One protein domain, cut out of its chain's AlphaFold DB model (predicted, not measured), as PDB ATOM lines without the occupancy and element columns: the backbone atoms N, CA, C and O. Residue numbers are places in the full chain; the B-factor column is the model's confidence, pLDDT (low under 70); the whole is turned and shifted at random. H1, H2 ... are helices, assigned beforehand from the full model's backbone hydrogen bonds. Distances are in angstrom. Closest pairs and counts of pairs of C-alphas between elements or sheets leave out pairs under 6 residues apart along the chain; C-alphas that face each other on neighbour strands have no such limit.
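AT A GLANCE: This is residues 2 to 79 and 138 to 171 of the 249 residues of the protein "Predicted protein" of Laccaria bicolor (strain S238N-H82 / ATCC MYA-4686) (UniProt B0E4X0). Two helix corners, H1 with H2 and H4 with H5, meet at H1 in a helical cluster at one end of the domain. At the other end is a looser part made of the short helix H3 and a long loop, residues 48 to 79, which folds back toward H1. The printed part has 112 residues with five named helices, H1 to H5 in order, and no named strand; it is all helix by class, though under half of the residues, 50, are in named elements. It is compact, with a radius of gyration of the C-alphas of 14.5 A, and spans 44 by 29 by 27 A, only just elongated.

IN THESE COORDINATES: H1, residues 8 to 21, begins at C-alpha 8 (-0.234, -23.986, -47.836) and is 19.7 A long. H2 is residues 23 to 30, H3 residues 42 to 47 and H4 residues 142 to 148. H5, residues 150 to 164, is 20.6 A long and ends at C-alpha 164 (12.877, -17.099, -43.246).

HOW THE PARTS SIT: H1 is the hub. It only just touches H2, only at the corner, with 3 pairs of C-alphas within 8 A, the closest Val 18 and Phe 25 at 7.0 A. With residues 8 to 12 alone it touches H4 at a steep tilt of 61 degrees, opposite ways; the closest C-alphas, Tyr 12 and Phe 143, are 6.5 A apart. H1 and H5 only just touch, with 3 pairs, the closest C-alphas being Leu 11 and Arg 157 at 6.8 A. H4 and H5 only just touch, only at the corner, with 3 pairs, the closest C-alphas being Met 147 and Val 153 at 6.6 A. H3 touches no helix. Every O i to N i+4 pair is within hydrogen-bond range in H1, H2, H3 and H4, and 10 of 11 in H5.

THE WHOLE: The C-alphas farthest apart, Ser 52 and Ala 151, are 44.5 A apart. Residues 80 to 137 are not printed; C-alphas 79 and 138 are 5.8 A apart across the cut. The link from H2 to H3 is long. Residues 64 to 68 and 171 have pLDDT under 70.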
ATOM      1  N   THR A   2       4.309 -21.912 -37.191       91.75
ATOM      2  CA  THR A   2       4.561 -22.751 -38.371       91.75
ATOM      3  C   THR A   2       5.180 -21.918 -39.487       91.75
ATOM      4  O   THR A   2       4.760 -20.778 -39.695       91.75
ATOM      5  N   TYR A   3       6.158 -22.471 -40.201       94.31
ATOM      6  CA  TYR A   3       6.728 -21.834 -41.389       94.31
ATOM      7  C   TYR A   3       5.651 -21.594 -42.470       94.31
ATOM      8  O   TYR A   3       4.968 -22.547 -42.860       94.31
ATOM      9  N   PRO A   4       5.515 -20.373 -43.028       95.25
ATOM     10  CA  PRO A   4       4.604 -20.125 -44.147       95.25
ATOM     11  C   PRO A   4       5.018 -20.847 -45.430       95.25
ATOM     12  O   PRO A   4       4.177 -21.078 -46.282       95.25
ATOM     13  N   ASN A   5       6.278 -21.252 -45.581       94.19
ATOM     14  CA  ASN A   5       6.744 -22.064 -46.707       94.19
ATOM     15  C   ASN A   5       6.666 -23.591 -46.469       94.19
ATOM     16  O   ASN A   5       7.077 -24.350 -47.349       94.19
ATOM     17  N   ASP A   6       6.109 -24.054 -45.340       92.19
ATOM     18  CA  ASP A   6       5.920 -25.487 -45.023       92.19
ATOM     19  C   ASP A   6       4.473 -25.977 -45.250       92.19
ATOM     20  O   ASP A   6       4.281 -27.093 -45.728       92.19
ATOM     21  N   ASP A   7       3.462 -25.140 -44.982       91.69
ATOM     22  CA  ASP A   7       2.032 -25.477 -45.099       91.69
ATOM     23  C   ASP A   7       1.269 -24.429 -45.930       91.69
ATOM     24  O   ASP A   7       1.397 -23.227 -45.698       91.69
ATOM     25  N   ASP A   8       0.457 -24.874 -46.893       93.25
ATOM     26  CA  ASP A   8      -0.234 -23.986 -47.836       93.25
ATOM     27  C   ASP A   8      -1.301 -23.089 -47.176       93.25
ATOM     28  O   ASP A   8      -1.502 -21.950 -47.606       93.25
ATOM     29  N   ALA A   9      -1.988 -23.555 -46.127       92.56
ATOM     30  CA  ALA A   9      -2.973 -22.730 -45.427       92.56
ATOM     31  C   ALA A   9      -2.281 -21.636 -44.602       92.56
ATOM     32  O   ALA A   9      -2.748 -20.495 -44.556       92.56
ATOM     33  N   ILE A  10      -1.125 -21.957 -44.009       95.56
ATOM     34  CA  ILE A  10      -0.277 -20.970 -43.329       95.56
ATOM     35  C   ILE A  10       0.331 -19.992 -44.338       95.56
ATOM     36  O   ILE A  10       0.327 -18.788 -44.085       95.56
ATOM     37  N   LEU A  11       0.769 -20.460 -45.509       97.06
ATOM     38  CA  LEU A  11       1.221 -19.591 -46.597       97.06
ATOM     39  C   LEU A  11       0.156 -18.555 -46.964       97.06
ATOM     40  O   LEU A  11       0.446 -17.363 -47.100       97.06
ATOM     41  N   TYR A  12      -1.091 -19.003 -47.102       97.12
ATOM     42  CA  TYR A  12      -2.209 -18.126 -47.413       97.12
ATOM     43  C   TYR A  12      -2.494 -17.131 -46.280       97.12
ATOM     44  O   TYR A  12      -2.664 -15.944 -46.556       97.12
ATOM     45  N   LEU A  13      -2.460 -17.566 -45.013       96.94
ATOM     46  CA  LEU A  13      -2.586 -16.675 -43.852       96.94
ATOM     47  C   LEU A  13      -1.543 -15.554 -43.892       96.94
ATOM     48  O   LEU A  13      -1.886 -14.376 -43.823       96.94
ATOM     49  N   PHE A  14      -0.273 -15.914 -44.056       97.62
ATOM     50  CA  PHE A  14       0.813 -14.944 -44.132       97.62
ATOM     51  C   PHE A  14       0.694 -14.038 -45.362       97.62
ATOM     52  O   PHE A  14       0.986 -12.848 -45.281       97.62
ATOM     53  N   THR A  15       0.187 -14.555 -46.481       97.94
ATOM     54  CA  THR A  15      -0.125 -13.744 -47.664       97.94
ATOM     55  C   THR A  15      -1.196 -12.692 -47.360       97.94
ATOM     56  O   THR A  15      -1.064 -11.548 -47.791       97.94
ATOM     57  N   LEU A  16      -2.250 -13.035 -46.609       97.44
ATOM     58  CA  LEU A  16      -3.279 -12.075 -46.183       97.44
ATOM     59  C   LEU A  16      -2.707 -11.008 -45.243       97.44
ATOM     60  O   LEU A  16      -2.989  -9.823 -45.422       97.44
ATOM     61  N   ILE A  17      -1.865 -11.420 -44.294       97.19
ATOM     62  CA  ILE A  17      -1.168 -10.520 -43.369       97.19
ATOM     63  C   ILE A  17      -0.291  -9.532 -44.144       97.19
ATOM     64  O   ILE A  17      -0.424  -8.326 -43.961       97.19
ATOM     65  N   VAL A  18       0.552 -10.014 -45.062       97.81
ATOM     66  CA  VAL A  18       1.424  -9.153 -45.875       97.81
ATOM     67  C   VAL A  18       0.614  -8.226 -46.778       97.81
ATOM     68  O   VAL A  18       0.966  -7.061 -46.930       97.81
ATOM     69  N   LYS A  19      -0.492  -8.697 -47.364       96.56
ATOM     70  CA  LYS A  19      -1.373  -7.836 -48.169       96.56
ATOM     71  C   LYS A  19      -1.982  -6.690 -47.360       96.56
ATOM     72  O   LYS A  19      -2.231  -5.635 -47.933       96.56
ATOM     73  N   ARG A  20      -2.231  -6.895 -46.063       96.31
ATOM     74  CA  ARG A  20      -2.829  -5.893 -45.173       96.31
ATOM     75  C   ARG A  20      -1.794  -4.960 -44.545       96.31
ATOM     76  O   ARG A  20      -2.009  -3.754 -44.521       96.31
ATOM     77  N   HIS A  21      -0.684  -5.514 -44.065       97.44
ATOM     78  CA  HIS A  21       0.294  -4.816 -43.219       97.44
ATOM     79  C   HIS A  21       1.648  -4.571 -43.897       97.44
ATOM     80  O   HIS A  21       2.509  -3.895 -43.339       97.44
ATOM     81  N   GLY A  22       1.853  -5.108 -45.100       97.38
ATOM     82  CA  GLY A  22       3.122  -5.047 -45.819       97.38
ATOM     83  C   GLY A  22       4.181  -6.013 -45.279       97.38
ATOM     84  O   GLY A  22       4.008  -6.686 -44.264       97.38
ATOM     85  N   TRP A  23       5.317  -6.077 -45.977       96.56
ATOM     86  CA  TRP A  23       6.452  -6.929 -45.595       96.56
ATOM     87  C   TRP A  23       7.131  -6.497 -44.293       96.56
ATOM     88  O   TRP A  23       7.667  -7.341 -43.583       96.56
ATOM     89  N   THR A  24       7.001  -5.226 -43.911       96.62
ATOM     90  CA  THR A  24       7.512  -4.692 -42.640       96.62
ATOM     91  C   THR A  24       6.949  -5.418 -41.421       96.62
ATOM     92  O   THR A  24       7.617  -5.491 -40.389       96.62
ATOM     93  N   PHE A  25       5.741  -5.989 -41.523       96.00
ATOM     94  CA  PHE A  25       5.201  -6.867 -40.487       96.00
ATOM     95  C   PHE A  25       6.062  -8.123 -40.306       96.00
ATOM     96  O   PHE A  25       6.359  -8.501 -39.176       96.00
ATOM     97  N   ILE A  26       6.486  -8.758 -41.403       95.56
ATOM     98  CA  ILE A  26       7.312  -9.972 -41.374       95.56
ATOM     99  C   ILE A  26       8.695  -9.658 -40.819       95.56
ATOM    100  O   ILE A  26       9.162 -10.379 -39.942       95.56
ATOM    101  N   ASP A  27       9.306  -8.557 -41.250       94.12
ATOM    102  CA  ASP A  27      10.610  -8.125 -40.733       94.12
ATOM    103  C   ASP A  27      10.544  -7.883 -39.217       94.12
ATOM    104  O   ASP A  27      11.382  -8.364 -38.448       94.12
ATOM    105  N   SER A  28       9.484  -7.203 -38.769       95.81
ATOM    106  CA  SER A  28       9.241  -6.959 -37.345       95.81
ATOM    107  C   SER A  28       8.988  -8.259 -36.586       95.81
ATOM    108  O   SER A  28       9.503  -8.432 -35.485       95.81
ATOM    109  N   LEU A  29       8.234  -9.197 -37.163       94.25
ATOM    110  CA  LEU A  29       7.971 -10.500 -36.564       94.25
ATOM    111  C   LEU A  29       9.260 -11.314 -36.394       94.25
ATOM    112  O   LEU A  29       9.495 -11.874 -35.327       94.25
ATOM    113  N   VAL A  30      10.117 -11.354 -37.414       92.38
ATOM    114  CA  VAL A  30      11.395 -12.079 -37.367       92.38
ATOM    115  C   VAL A  30      12.320 -11.507 -36.291       92.38
ATOM    116  O   VAL A  30      13.016 -12.266 -35.615       92.38
ATOM    117  N   SER A  31      12.267 -10.192 -36.046       93.81
ATOM    118  CA  SER A  31      13.037  -9.546 -34.972       93.81
ATOM    119  C   SER A  31      12.625  -9.959 -33.547       93.81
ATOM    120  O   SER A  31      13.399  -9.769 -32.614       93.81
ATOM    121  N   GLN A  32      11.452 -10.581 -33.362       91.19
ATOM    122  CA  GLN A  32      10.941 -11.013 -32.048       91.19
ATOM    123  C   GLN A  32      11.457 -12.390 -31.593       91.19
ATOM    124  O   GLN A  32      10.905 -12.971 -30.662       91.19
ATOM    125  N   ASN A  33      12.505 -12.925 -32.232       86.62
ATOM    126  CA  ASN A  33      13.074 -14.244 -31.928       86.62
ATOM    127  C   ASN A  33      12.014 -15.367 -31.951       86.62
ATOM    128  O   ASN A  33      11.884 -16.166 -31.022       86.62
ATOM    129  N   VAL A  34      11.206 -15.390 -33.016       90.75
ATOM    130  CA  VAL A  34      10.150 -16.390 -33.202       90.75
ATOM    131  C   VAL A  34      10.761 -17.773 -33.410       90.75
ATOM    132  O   VAL A  34      11.544 -17.989 -34.331       90.75
ATOM    133  N   THR A  35      10.324 -18.746 -32.611       91.25
ATOM    134  CA  THR A  35      10.624 -20.161 -32.857       91.25
ATOM    135  C   THR A  35       9.811 -20.658 -34.047       91.25
ATOM    136  O   THR A  35       8.584 -20.778 -33.956       91.25
ATOM    137  N   TRP A  36      10.474 -20.963 -35.156       92.06
ATOM    138  CA  TRP A  36       9.840 -21.523 -36.347       92.06
ATOM    139  C   TRP A  36       9.844 -23.051 -36.314       92.06
ATOM    140  O   TRP A  36      10.839 -23.674 -35.959       92.06
ATOM    141  N   LEU A  37       8.707 -23.654 -36.649       90.31
ATOM    142  CA  LEU A  37       8.460 -25.089 -36.511       90.31
ATOM    143  C   LEU A  37       7.768 -25.627 -37.760       90.31
ATOM    144  O   LEU A  37       7.012 -24.912 -38.420       90.31
ATOM    145  N   ARG A  38       8.006 -26.898 -38.075       89.38
ATOM    146  CA  ARG A  38       7.292 -27.598 -39.147       89.38
ATOM    147  C   ARG A  38       6.014 -28.229 -38.624       89.38
ATOM    148  O   ARG A  38       5.982 -28.710 -37.496       89.38
ATOM    149  N   GLY A  39       4.993 -28.268 -39.473       84.88
ATOM    150  CA  GLY A  39       3.689 -28.842 -39.155       84.88
ATOM    151  C   GLY A  39       2.834 -27.968 -38.230       84.88
ATOM    152  O   GLY A  39       3.227 -27.588 -37.131       84.88
ATOM    153  N   THR A  40       1.591 -27.722 -38.644       84.75
ATOM    154  CA  THR A  40       0.656 -26.831 -37.937       84.75
ATOM    155  C   THR A  40       0.220 -27.322 -36.555       84.75
ATOM    156  O   THR A  40      -0.243 -26.517 -35.748       84.75
ATOM    157  N   GLY A  41       0.366 -28.618 -36.263       81.88
ATOM    158  CA  GLY A  41       0.062 -29.195 -34.950       81.88
ATOM    159  C   GLY A  41       1.149 -28.948 -33.900       81.88
ATOM    160  O   GLY A  41       0.832 -28.769 -32.727       81.88
ATOM    161  N   THR A  42       2.418 -28.866 -34.310       85.00
ATOM    162  CA  THR A  42       3.560 -28.819 -33.385       85.00
ATOM    163  C   THR A  42       3.554 -27.583 -32.480       85.00
ATOM    164  O   THR A  42       3.738 -27.752 -31.274       85.00
ATOM    165  N   PRO A  43       3.281 -26.350 -32.963       86.56
ATOM    166  CA  PRO A  43       3.171 -25.208 -32.060       86.56
ATOM    167  C   PRO A  43       2.071 -25.393 -31.007       86.56
ATOM    168  O   PRO A  43       2.278 -25.043 -29.849       86.56
ATOM    169  N   SER A  44       0.927 -25.969 -31.380       82.56
ATOM    170  CA  SER A  44      -0.188 -26.183 -30.451       82.56
ATOM    171  C   SER A  44       0.116 -27.258 -29.412       82.56
ATOM    172  O   SER A  44      -0.270 -27.107 -28.260       82.56
ATOM    173  N   GLU A  45       0.840 -28.315 -29.777       83.56
ATOM    174  CA  GLU A  45       1.314 -29.327 -28.824       83.56
ATOM    175  C   GLU A  45       2.302 -28.741 -27.811       83.56
ATOM    176  O   GLU A  45       2.214 -29.038 -26.621       83.56
ATOM    177  N   LEU A  46       3.218 -27.879 -28.262       84.94
ATOM    178  CA  LEU A  46       4.190 -27.230 -27.384       84.94
ATOM    179  C   LEU A  46       3.526 -26.239 -26.422       84.94
ATOM    180  O   LEU A  46       3.834 -26.282 -25.235       84.94
ATOM    181  N   ILE A  47       2.576 -25.424 -26.901       84.56
ATOM    182  CA  ILE A  47       1.790 -24.505 -26.054       84.56
ATOM    183  C   ILE A  47       0.937 -25.288 -25.041       84.56
ATOM    184  O   ILE A  47       0.710 -24.817 -23.929       84.56
ATOM    185  N   ALA A  48       0.467 -26.489 -25.402       83.38
ATOM    186  CA  ALA A  48      -0.367 -27.323 -24.537       83.38
ATOM    187  C   ALA A  48       0.407 -28.001 -23.394       83.38
ATOM    188  O   ALA A  48      -0.213 -28.628 -22.529       83.38
ATOM    189  N   LYS A  49       1.744 -27.924 -23.377       82.88
ATOM    190  CA  LYS A  49       2.539 -28.472 -22.275       82.88
ATOM    191  C   LYS A  49       2.216 -27.737 -20.962       82.88
ATOM    192  O   LYS A  49       1.862 -26.556 -20.981       82.88
ATOM    193  N   PRO A  50       2.363 -28.401 -19.798       79.25
ATOM    194  CA  PRO A  50       2.263 -27.727 -18.505       79.25
ATOM    195  C   PRO A  50       3.159 -26.486 -18.463       79.25
ATOM    196  O   PRO A  50       4.245 -26.513 -19.029       79.25
ATOM    197  N   ILE A  51       2.749 -25.427 -17.754       74.25
ATOM    198  CA  ILE A  51       3.477 -24.138 -17.711       74.25
ATOM    199  C   ILE A  51       4.969 -24.320 -17.374       74.25
ATOM    200  O   ILE A  51       5.813 -23.637 -17.942       74.25
ATOM    201  N   SER A  52       5.309 -25.280 -16.508       77.12
ATOM    202  CA  SER A  52       6.694 -25.604 -16.131       77.12
ATOM    203  C   SER A  52       7.551 -26.214 -17.250       77.12
ATOM    204  O   SER A  52       8.763 -26.325 -17.094       77.12
ATOM    205  N   GLN A  53       6.934 -26.632 -18.353       74.88
ATOM    206  CA  GLN A  53       7.547 -27.252 -19.531       74.88
ATOM    207  C   GLN A  53       7.146 -26.533 -20.826       74.88
ATOM    208  O   GLN A  53       7.428 -27.032 -21.916       74.88
ATOM    209  N   ASN A  54       6.429 -25.413 -20.720       70.50
ATOM    210  CA  ASN A  54       5.931 -24.715 -21.884       70.50
ATOM    211  C   ASN A  54       7.055 -23.872 -22.497       70.50
ATOM    212  O   ASN A  54       7.593 -22.962 -21.870       70.50
ATOM    213  N   GLU A  55       7.404 -24.200 -23.733       72.25
ATOM    214  CA  GLU A  55       8.460 -23.540 -24.497       72.25
ATOM    215  C   GLU A  55       7.907 -22.388 -25.357       72.25
ATOM    216  O   GLU A  55       8.682 -21.592 -25.882       72.25
ATOM    217  N   LEU A  56       6.576 -22.280 -25.507       77.50
ATOM    218  CA  LEU A  56       5.906 -21.289 -26.356       77.50
ATOM    219  C   LEU A  56       4.701 -20.642 -25.660       77.50
ATOM    220  O   LEU A  56       3.787 -21.311 -25.193       77.50
ATOM    221  N   ALA A  57       4.630 -19.312 -25.681       78.94
ATOM    222  CA  ALA A  57       3.516 -18.594 -25.059       78.94
ATOM    223  C   ALA A  57       2.260 -18.508 -25.949       78.94
ATOM    224  O   ALA A  57       1.142 -18.574 -25.444       78.94
ATOM    225  N   ALA A  58       2.429 -18.331 -27.265       87.62
ATOM    226  CA  ALA A  58       1.326 -18.113 -28.200       87.62
ATOM    227  C   ALA A  58       1.717 -18.443 -29.650       87.62
ATOM    228  O   ALA A  58       2.893 -18.457 -30.016       87.62
ATOM    229  N   SER A  59       0.712 -18.669 -30.499       89.69
ATOM    230  CA  SER A  59       0.873 -18.787 -31.949       89.69
ATOM    231  C   SER A  59      -0.404 -18.335 -32.653       89.69
ATOM    232  O   SER A  59      -1.497 -18.686 -32.218       89.69
ATOM    233  N   PHE A  60      -0.267 -17.609 -33.764       90.25
ATOM    234  CA  PHE A  60      -1.368 -17.343 -34.704       90.25
ATOM    235  C   PHE A  60      -1.279 -18.212 -35.971       90.25
ATOM    236  O   PHE A  60      -2.152 -18.163 -36.828       90.25
ATOM    237  N   ALA A  61      -0.220 -19.014 -36.092       91.00
ATOM    238  CA  ALA A  61       0.075 -19.863 -37.241       91.00
ATOM    239  C   ALA A  61       0.139 -21.331 -36.802       91.00
ATOM    240  O   ALA A  61       1.191 -21.973 -36.871       91.00
ATOM    241  N   ALA A  62      -0.960 -21.827 -36.237       83.88
ATOM    242  CA  ALA A  62      -1.085 -23.187 -35.726       83.88
ATOM    243  C   ALA A  62      -2.519 -23.705 -35.885       83.88
ATOM    244  O   ALA A  62      -3.466 -22.921 -35.950       83.88
ATOM    245  N   SER A  63      -2.677 -25.025 -35.935       77.62
ATOM    246  CA  SER A  63      -3.996 -25.654 -35.911       77.62
ATOM    247  C   SER A  63      -4.611 -25.534 -34.513       77.62
ATOM    248  O   SER A  63      -3.887 -25.707 -33.530       77.62
ATOM    249  N   PRO A  64      -5.927 -25.290 -34.389       68.69
ATOM    250  CA  PRO A  64      -6.593 -25.293 -33.092       68.69
ATOM    251  C   PRO A  64      -6.347 -26.611 -32.350       68.69
ATOM    252  O   PRO A  64      -6.339 -27.683 -32.958       68.69
ATOM    253  N   SER A  65      -6.148 -26.530 -31.038       68.50
ATOM    254  CA  SER A  65      -6.034 -27.695 -30.160       68.50
ATOM    255  C   SER A  65      -7.223 -27.732 -29.213       68.50
ATOM    256  O   SER A  65      -7.620 -26.702 -28.677       68.50
ATOM    257  N   ALA A  66      -7.762 -28.930 -28.986       62.97
ATOM    258  CA  ALA A  66      -8.812 -29.171 -27.998       62.97
ATOM    259  C   ALA A  66      -8.260 -29.311 -26.563       62.97
ATOM    260  O   ALA A  66      -9.000 -29.654 -25.643       62.97
ATOM    261  N   ALA A  67      -6.954 -29.094 -26.355       65.56
ATOM    262  CA  ALA A  67      -6.361 -29.134 -25.026       65.56
ATOM    263  C   ALA A  67      -6.956 -28.025 -24.145       65.56
ATOM    264  O   ALA A  67      -6.857 -26.847 -24.477       65.56
ATOM    265  N   ALA A  68      -7.505 -28.399 -22.985       64.25
ATOM    266  CA  ALA A  68      -8.192 -27.480 -22.066       64.25
ATOM    267  C   ALA A  68      -7.325 -26.305 -21.567       64.25
ATOM    268  O   ALA A  68      -7.848 -25.317 -21.062       64.25
ATOM    269  N   VAL A  69      -6.001 -26.414 -21.696       72.12
ATOM    270  CA  VAL A  69      -5.036 -25.378 -21.300       72.12
ATOM    271  C   VAL A  69      -4.810 -24.308 -22.377       72.12
ATOM    272  O   VAL A  69      -4.144 -23.314 -22.104       72.12
ATOM    273  N   ILE A  70      -5.352 -24.489 -23.588       77.00
ATOM    274  CA  ILE A  70      -5.214 -23.546 -24.702       77.00
ATOM    275  C   ILE A  70      -6.517 -22.779 -24.903       77.00
ATOM    276  O   ILE A  70      -7.586 -23.361 -25.069       77.00
ATOM    277  N   LEU A  71      -6.406 -21.454 -24.978       79.94
ATOM    278  CA  LEU A  71      -7.483 -20.587 -25.440       79.94
ATOM    279  C   LEU A  71      -7.241 -20.222 -26.905       79.94
ATOM    280  O   LEU A  71      -6.208 -19.650 -27.244       79.94
ATOM    281  N   THR A  72      -8.216 -20.516 -27.761       80.62
ATOM    282  CA  THR A  72      -8.224 -20.067 -29.159       80.62
ATOM    283  C   THR A  72      -9.152 -18.864 -29.282       80.62
ATOM    284  O   THR A  72     -10.266 -18.886 -28.763       80.62
ATOM    285  N   LYS A  73      -8.699 -17.804 -29.958       84.38
ATOM    286  CA  LYS A  73      -9.505 -16.609 -30.231       84.38
ATOM    287  C   LYS A  73      -9.356 -16.196 -31.685       84.38
ATOM    288  O   LYS A  73      -8.248 -16.203 -32.216       84.38
ATOM    289  N   LEU A  74     -10.470 -15.813 -32.299       86.19
ATOM    290  CA  LEU A  74     -10.458 -15.169 -33.606       86.19
ATOM    291  C   LEU A  74     -10.032 -13.697 -33.460       86.19
ATOM    292  O   LEU A  74     -10.371 -13.066 -32.452       86.19
ATOM    293  N   PRO A  75      -9.289 -13.144 -34.432       89.25
ATOM    294  CA  PRO A  75      -8.960 -11.723 -34.448       89.25
ATOM    295  C   PRO A  75     -10.213 -10.872 -34.713       89.25
ATOM    296  O   PRO A  75     -11.143 -11.303 -35.391       89.25
ATOM    297  N   THR A  76     -10.223  -9.644 -34.190       91.75
ATOM    298  CA  THR A  76     -11.339  -8.689 -34.337       91.75
ATOM    299  C   THR A  76     -11.159  -7.703 -35.486       91.75
ATOM    300  O   THR A  76     -12.123  -7.061 -35.892       91.75
ATOM    301  N   GLU A  77      -9.938  -7.560 -36.000       92.38
ATOM    302  CA  GLU A  77      -9.597  -6.567 -37.029       92.38
ATOM    303  C   GLU A  77      -8.854  -7.170 -38.224       92.38
ATOM    304  O   GLU A  77      -8.983  -6.676 -39.345       92.38
ATOM    305  N   ASP A  78      -8.083  -8.232 -37.993       94.50
ATOM    306  CA  ASP A  78      -7.238  -8.858 -39.003       94.50
ATOM    307  C   ASP A  78      -7.880 -10.092 -39.626       94.50
ATOM    308  O   ASP A  78      -8.745 -10.748 -39.046       94.50
ATOM    309  N   HIS A  79      -7.430 -10.413 -40.839       93.94
ATOM    310  CA  HIS A  79      -7.923 -11.578 -41.550       93.94
ATOM    311  C   HIS A  79      -7.440 -12.881 -40.914       93.94
ATOM    312  O   HIS A  79      -6.271 -13.021 -40.560       93.94
ATOM    313  N   THR A 138     -12.888 -13.247 -42.930       93.12
ATOM    314  CA  THR A 138     -12.454 -14.472 -43.601       93.12
ATOM    315  C   THR A 138     -13.224 -14.688 -44.897       93.12
ATOM    316  O   THR A 138     -14.300 -14.139 -45.100       93.12
ATOM    317  N   ASN A 139     -12.653 -15.484 -45.795       93.50
ATOM    318  CA  ASN A 139     -13.308 -15.912 -47.021       93.50
ATOM    319  C   ASN A 139     -13.061 -17.418 -47.200       93.50
ATOM    320  O   ASN A 139     -11.958 -17.784 -47.624       93.50
ATOM    321  N   PRO A 140     -14.069 -18.275 -46.946       89.06
ATOM    322  CA  PRO A 140     -13.939 -19.733 -47.042       89.06
ATOM    323  C   PRO A 140     -13.525 -20.254 -48.422       89.06
ATOM    324  O   PRO A 140     -13.002 -21.361 -48.539       89.06
ATOM    325  N   LEU A 141     -13.758 -19.468 -49.480       90.94
ATOM    326  CA  LEU A 141     -13.355 -19.799 -50.848       90.94
ATOM    327  C   LEU A 141     -12.006 -19.182 -51.228       90.94
ATOM    328  O   LEU A 141     -11.383 -19.617 -52.193       90.94
ATOM    329  N   GLY A 142     -11.529 -18.193 -50.469       93.62
ATOM    330  CA  GLY A 142     -10.309 -17.455 -50.778       93.62
ATOM    331  C   GLY A 142      -9.072 -18.350 -50.813       93.62
ATOM    332  O   GLY A 142      -8.259 -18.227 -51.728       93.62
ATOM    333  N   PHE A 143      -8.973 -19.304 -49.882       93.31
ATOM    334  CA  PHE A 143      -7.877 -20.274 -49.872       93.31
ATOM    335  C   PHE A 143      -7.893 -21.173 -51.115       93.31
ATOM    336  O   PHE A 143      -6.866 -21.346 -51.764       93.31
ATOM    337  N   VAL A 144      -9.060 -21.698 -51.500       91.88
ATOM    338  CA  VAL A 144      -9.184 -22.558 -52.688       91.88
ATOM    339  C   VAL A 144      -8.820 -21.786 -53.957       91.88
ATOM    340  O   VAL A 144      -8.055 -22.294 -54.773       91.88
ATOM    341  N   THR A 145      -9.296 -20.548 -54.098       94.88
ATOM    342  CA  THR A 145      -8.945 -19.675 -55.228       94.88
ATOM    343  C   THR A 145      -7.447 -19.373 -55.264       94.88
ATOM    344  O   THR A 145      -6.833 -19.443 -56.324       94.88
ATOM    345  N   PHE A 146      -6.829 -19.090 -54.113       95.81
ATOM    346  CA  PHE A 146      -5.378 -18.914 -54.015       95.81
ATOM    347  C   PHE A 146      -4.627 -20.165 -54.485       95.81
ATOM    348  O   PHE A 146      -3.687 -20.064 -55.267       95.81
ATOM    349  N   MET A 147      -5.091 -21.346 -54.077       94.62
ATOM    350  CA  MET A 147      -4.469 -22.630 -54.399       94.62
ATOM    351  C   MET A 147      -4.610 -23.064 -55.860       94.62
ATOM    352  O   MET A 147      -3.844 -23.921 -56.306       94.62
ATOM    353  N   GLN A 148      -5.557 -22.491 -56.608       95.00
ATOM    354  CA  GLN A 148      -5.723 -22.749 -58.041       95.00
ATOM    355  C   GLN A 148      -4.619 -22.096 -58.884       95.00
ATOM    356  O   GLN A 148      -4.225 -22.659 -59.905       95.00
ATOM    357  N   ASP A 149      -4.067 -20.960 -58.449       97.00
ATOM    358  CA  ASP A 149      -2.942 -20.301 -59.117       97.00
ATOM    359  C   ASP A 149      -1.608 -20.777 -58.530       97.00
ATOM    360  O   ASP A 149      -0.979 -20.120 -57.697       97.00
ATOM    361  N   ARG A 150      -1.157 -21.954 -58.978       96.31
ATOM    362  CA  ARG A 150       0.087 -22.559 -58.479       96.31
ATOM    363  C   ARG A 150       1.317 -21.687 -58.708       96.31
ATOM    364  O   ARG A 150       2.200 -21.691 -57.860       96.31
ATOM    365  N   ALA A 151       1.375 -20.922 -59.797       97.19
ATOM    366  CA  ALA A 151       2.513 -20.044 -60.061       97.19
ATOM    367  C   ALA A 151       2.602 -18.927 -59.011       97.19
ATOM    368  O   ALA A 151       3.680 -18.649 -58.482       97.19
ATOM    369  N   ASN A 152       1.465 -18.324 -58.660       96.38
ATOM    370  CA  ASN A 152       1.412 -17.332 -57.597       96.38
ATOM    371  C   ASN A 152       1.708 -17.945 -56.217       96.38
ATOM    372  O   ASN A 152       2.448 -17.338 -55.445       96.38
ATOM    373  N   VAL A 153       1.203 -19.148 -55.912       97.50
ATOM    374  CA  VAL A 153       1.517 -19.853 -54.651       97.50
ATOM    375  C   VAL A 153       3.026 -20.047 -54.490       97.50
ATOM    376  O   VAL A 153       3.581 -19.666 -53.460       97.50
ATOM    377  N   GLU A 154       3.707 -20.582 -55.509       96.88
ATOM    378  CA  GLU A 154       5.158 -20.797 -55.436       96.88
ATOM    379  C   GLU A 154       5.928 -19.475 -55.329       96.88
ATOM    380  O   GLU A 154       6.892 -19.380 -54.572       96.88
ATOM    381  N   ARG A 155       5.471 -18.410 -56.003       97.69
ATOM    382  CA  ARG A 155       6.072 -17.078 -55.854       97.69
ATOM    383  C   ARG A 155       6.017 -16.584 -54.407       97.69
ATOM    384  O   ARG A 155       7.028 -16.101 -53.902       97.69
ATOM    385  N   TRP A 156       4.867 -16.704 -53.742       98.06
ATOM    386  CA  TRP A 156       4.738 -16.337 -52.327       98.06
ATOM    387  C   TRP A 156       5.626 -17.204 -51.440       98.06
ATOM    388  O   TRP A 156       6.319 -16.671 -50.575       98.06
ATOM    389  N   ARG A 157       5.656 -18.519 -51.689       97.25
ATOM    390  CA  ARG A 157       6.502 -19.465 -50.952       97.25
ATOM    391  C   ARG A 157       7.974 -19.056 -51.015       97.25
ATOM    392  O   ARG A 157       8.601 -18.912 -49.968       97.25
ATOM    393  N   PHE A 158       8.492 -18.791 -52.215       96.81
ATOM    394  CA  PHE A 158       9.874 -18.342 -52.393       96.81
ATOM    395  C   PHE A 158      10.130 -16.981 -51.761       96.81
ATOM    396  O   PHE A 158      11.196 -16.772 -51.193       96.81
ATOM    397  N   GLN A 159       9.162 -16.064 -51.801       96.62
ATOM    398  CA  GLN A 159       9.334 -14.764 -51.167       96.62
ATOM    399  C   GLN A 159       9.491 -14.890 -49.647       96.62
ATOM    400  O   GLN A 159      10.421 -14.308 -49.095       96.62
ATOM    401  N   PHE A 160       8.669 -15.697 -48.972       97.12
ATOM    402  CA  PHE A 160       8.863 -15.961 -47.542       97.12
ATOM    403  C   PHE A 160      10.174 -16.693 -47.252       97.12
ATOM    404  O   PHE A 160      10.831 -16.394 -46.257       97.12
ATOM    405  N   GLU A 161      10.585 -17.608 -48.130       95.69
ATOM    406  CA  GLU A 161      11.862 -18.310 -48.007       95.69
ATOM    407  C   GLU A 161      13.066 -17.357 -48.066       95.69
ATOM    408  O   GLU A 161      14.038 -17.580 -47.348       95.69
ATOM    409  N   THR A 162      12.999 -16.256 -48.828       94.62
ATOM    410  CA  THR A 162      14.089 -15.258 -48.838       94.62
ATOM    411  C   THR A 162      14.336 -14.612 -47.474       94.62
ATOM    412  O   THR A 162      15.474 -14.256 -47.174       94.62
ATOM    413  N   THR A 163      13.300 -14.487 -46.639       91.81
ATOM    414  CA  THR A 163      13.396 -13.886 -45.301       91.81
ATOM    415  C   THR A 163      13.615 -14.938 -44.212       91.81
ATOM    416  O   THR A 163      14.375 -14.709 -43.276       91.81
ATOM    417  N   LEU A 164      12.939 -16.086 -44.310       92.94
ATOM    418  CA  LEU A 164      12.877 -17.099 -43.246       92.94
ATOM    419  C   LEU A 164      13.822 -18.288 -43.461       92.94
ATOM    420  O   LEU A 164      14.029 -19.080 -42.541       92.94
ATOM    421  N   GLY A 165      14.373 -18.432 -44.666       93.62
ATOM    422  CA  GLY A 165      15.065 -19.638 -45.099       93.62
ATOM    423  C   GLY A 165      14.113 -20.810 -45.351       93.62
ATOM    424  O   GLY A 165      12.885 -20.706 -45.256       93.62
ATOM    425  N   THR A 166      14.695 -21.956 -45.701       93.44
ATOM    426  CA  THR A 166      13.942 -23.203 -45.877       93.44
ATOM    427  C   THR A 166      13.431 -23.719 -44.525       93.44
ATOM    428  O   THR A 166      14.097 -23.504 -43.506       93.44
ATOM    429  N   PRO A 167      12.282 -24.422 -44.470       92.56
ATOM    430  CA  PRO A 167      11.765 -24.952 -43.213       92.56
ATOM    431  C   PRO A 167      12.749 -25.945 -42.582       92.56
ATOM    432  O   PRO A 167      13.137 -26.926 -43.218       92.56
ATOM    433  N   GLN A 168      13.134 -25.699 -41.329       90.25
ATOM    434  CA  GLN A 168      14.099 -26.518 -40.588       90.25
ATOM    435  C   GLN A 168      13.414 -27.455 -39.587       90.25
ATOM    436  O   GLN A 168      12.320 -27.170 -39.105       90.25
ATOM    437  N   GLY A 169      14.096 -28.547 -39.235       80.75
ATOM    438  CA  GLY A 169      13.619 -29.553 -38.283       80.75
ATOM    439  C   GLY A 169      13.010 -30.785 -38.950       80.75
ATOM    440  O   GLY A 169      12.733 -30.800 -40.157       80.75
ATOM    441  N   ASP A 170      12.820 -31.835 -38.150       70.25
ATOM    442  CA  ASP A 170      12.264 -33.088 -38.637       70.25
ATOM    443  C   ASP A 170      10.874 -32.853 -39.218       70.25
ATOM    444  O   ASP A 170      10.003 -32.209 -38.626       70.25
ATOM    445  N   HIS A 171      10.664 -33.398 -40.413       58.53
ATOM    446  CA  HIS A 171       9.318 -33.518 -40.933       58.53
ATOM    447  C   HIS A 171       8.531 -34.372 -39.947       58.53
ATOM    448  O   HIS A 171       9.009 -35.439 -39.552       58.53
TER     449      HIS A 171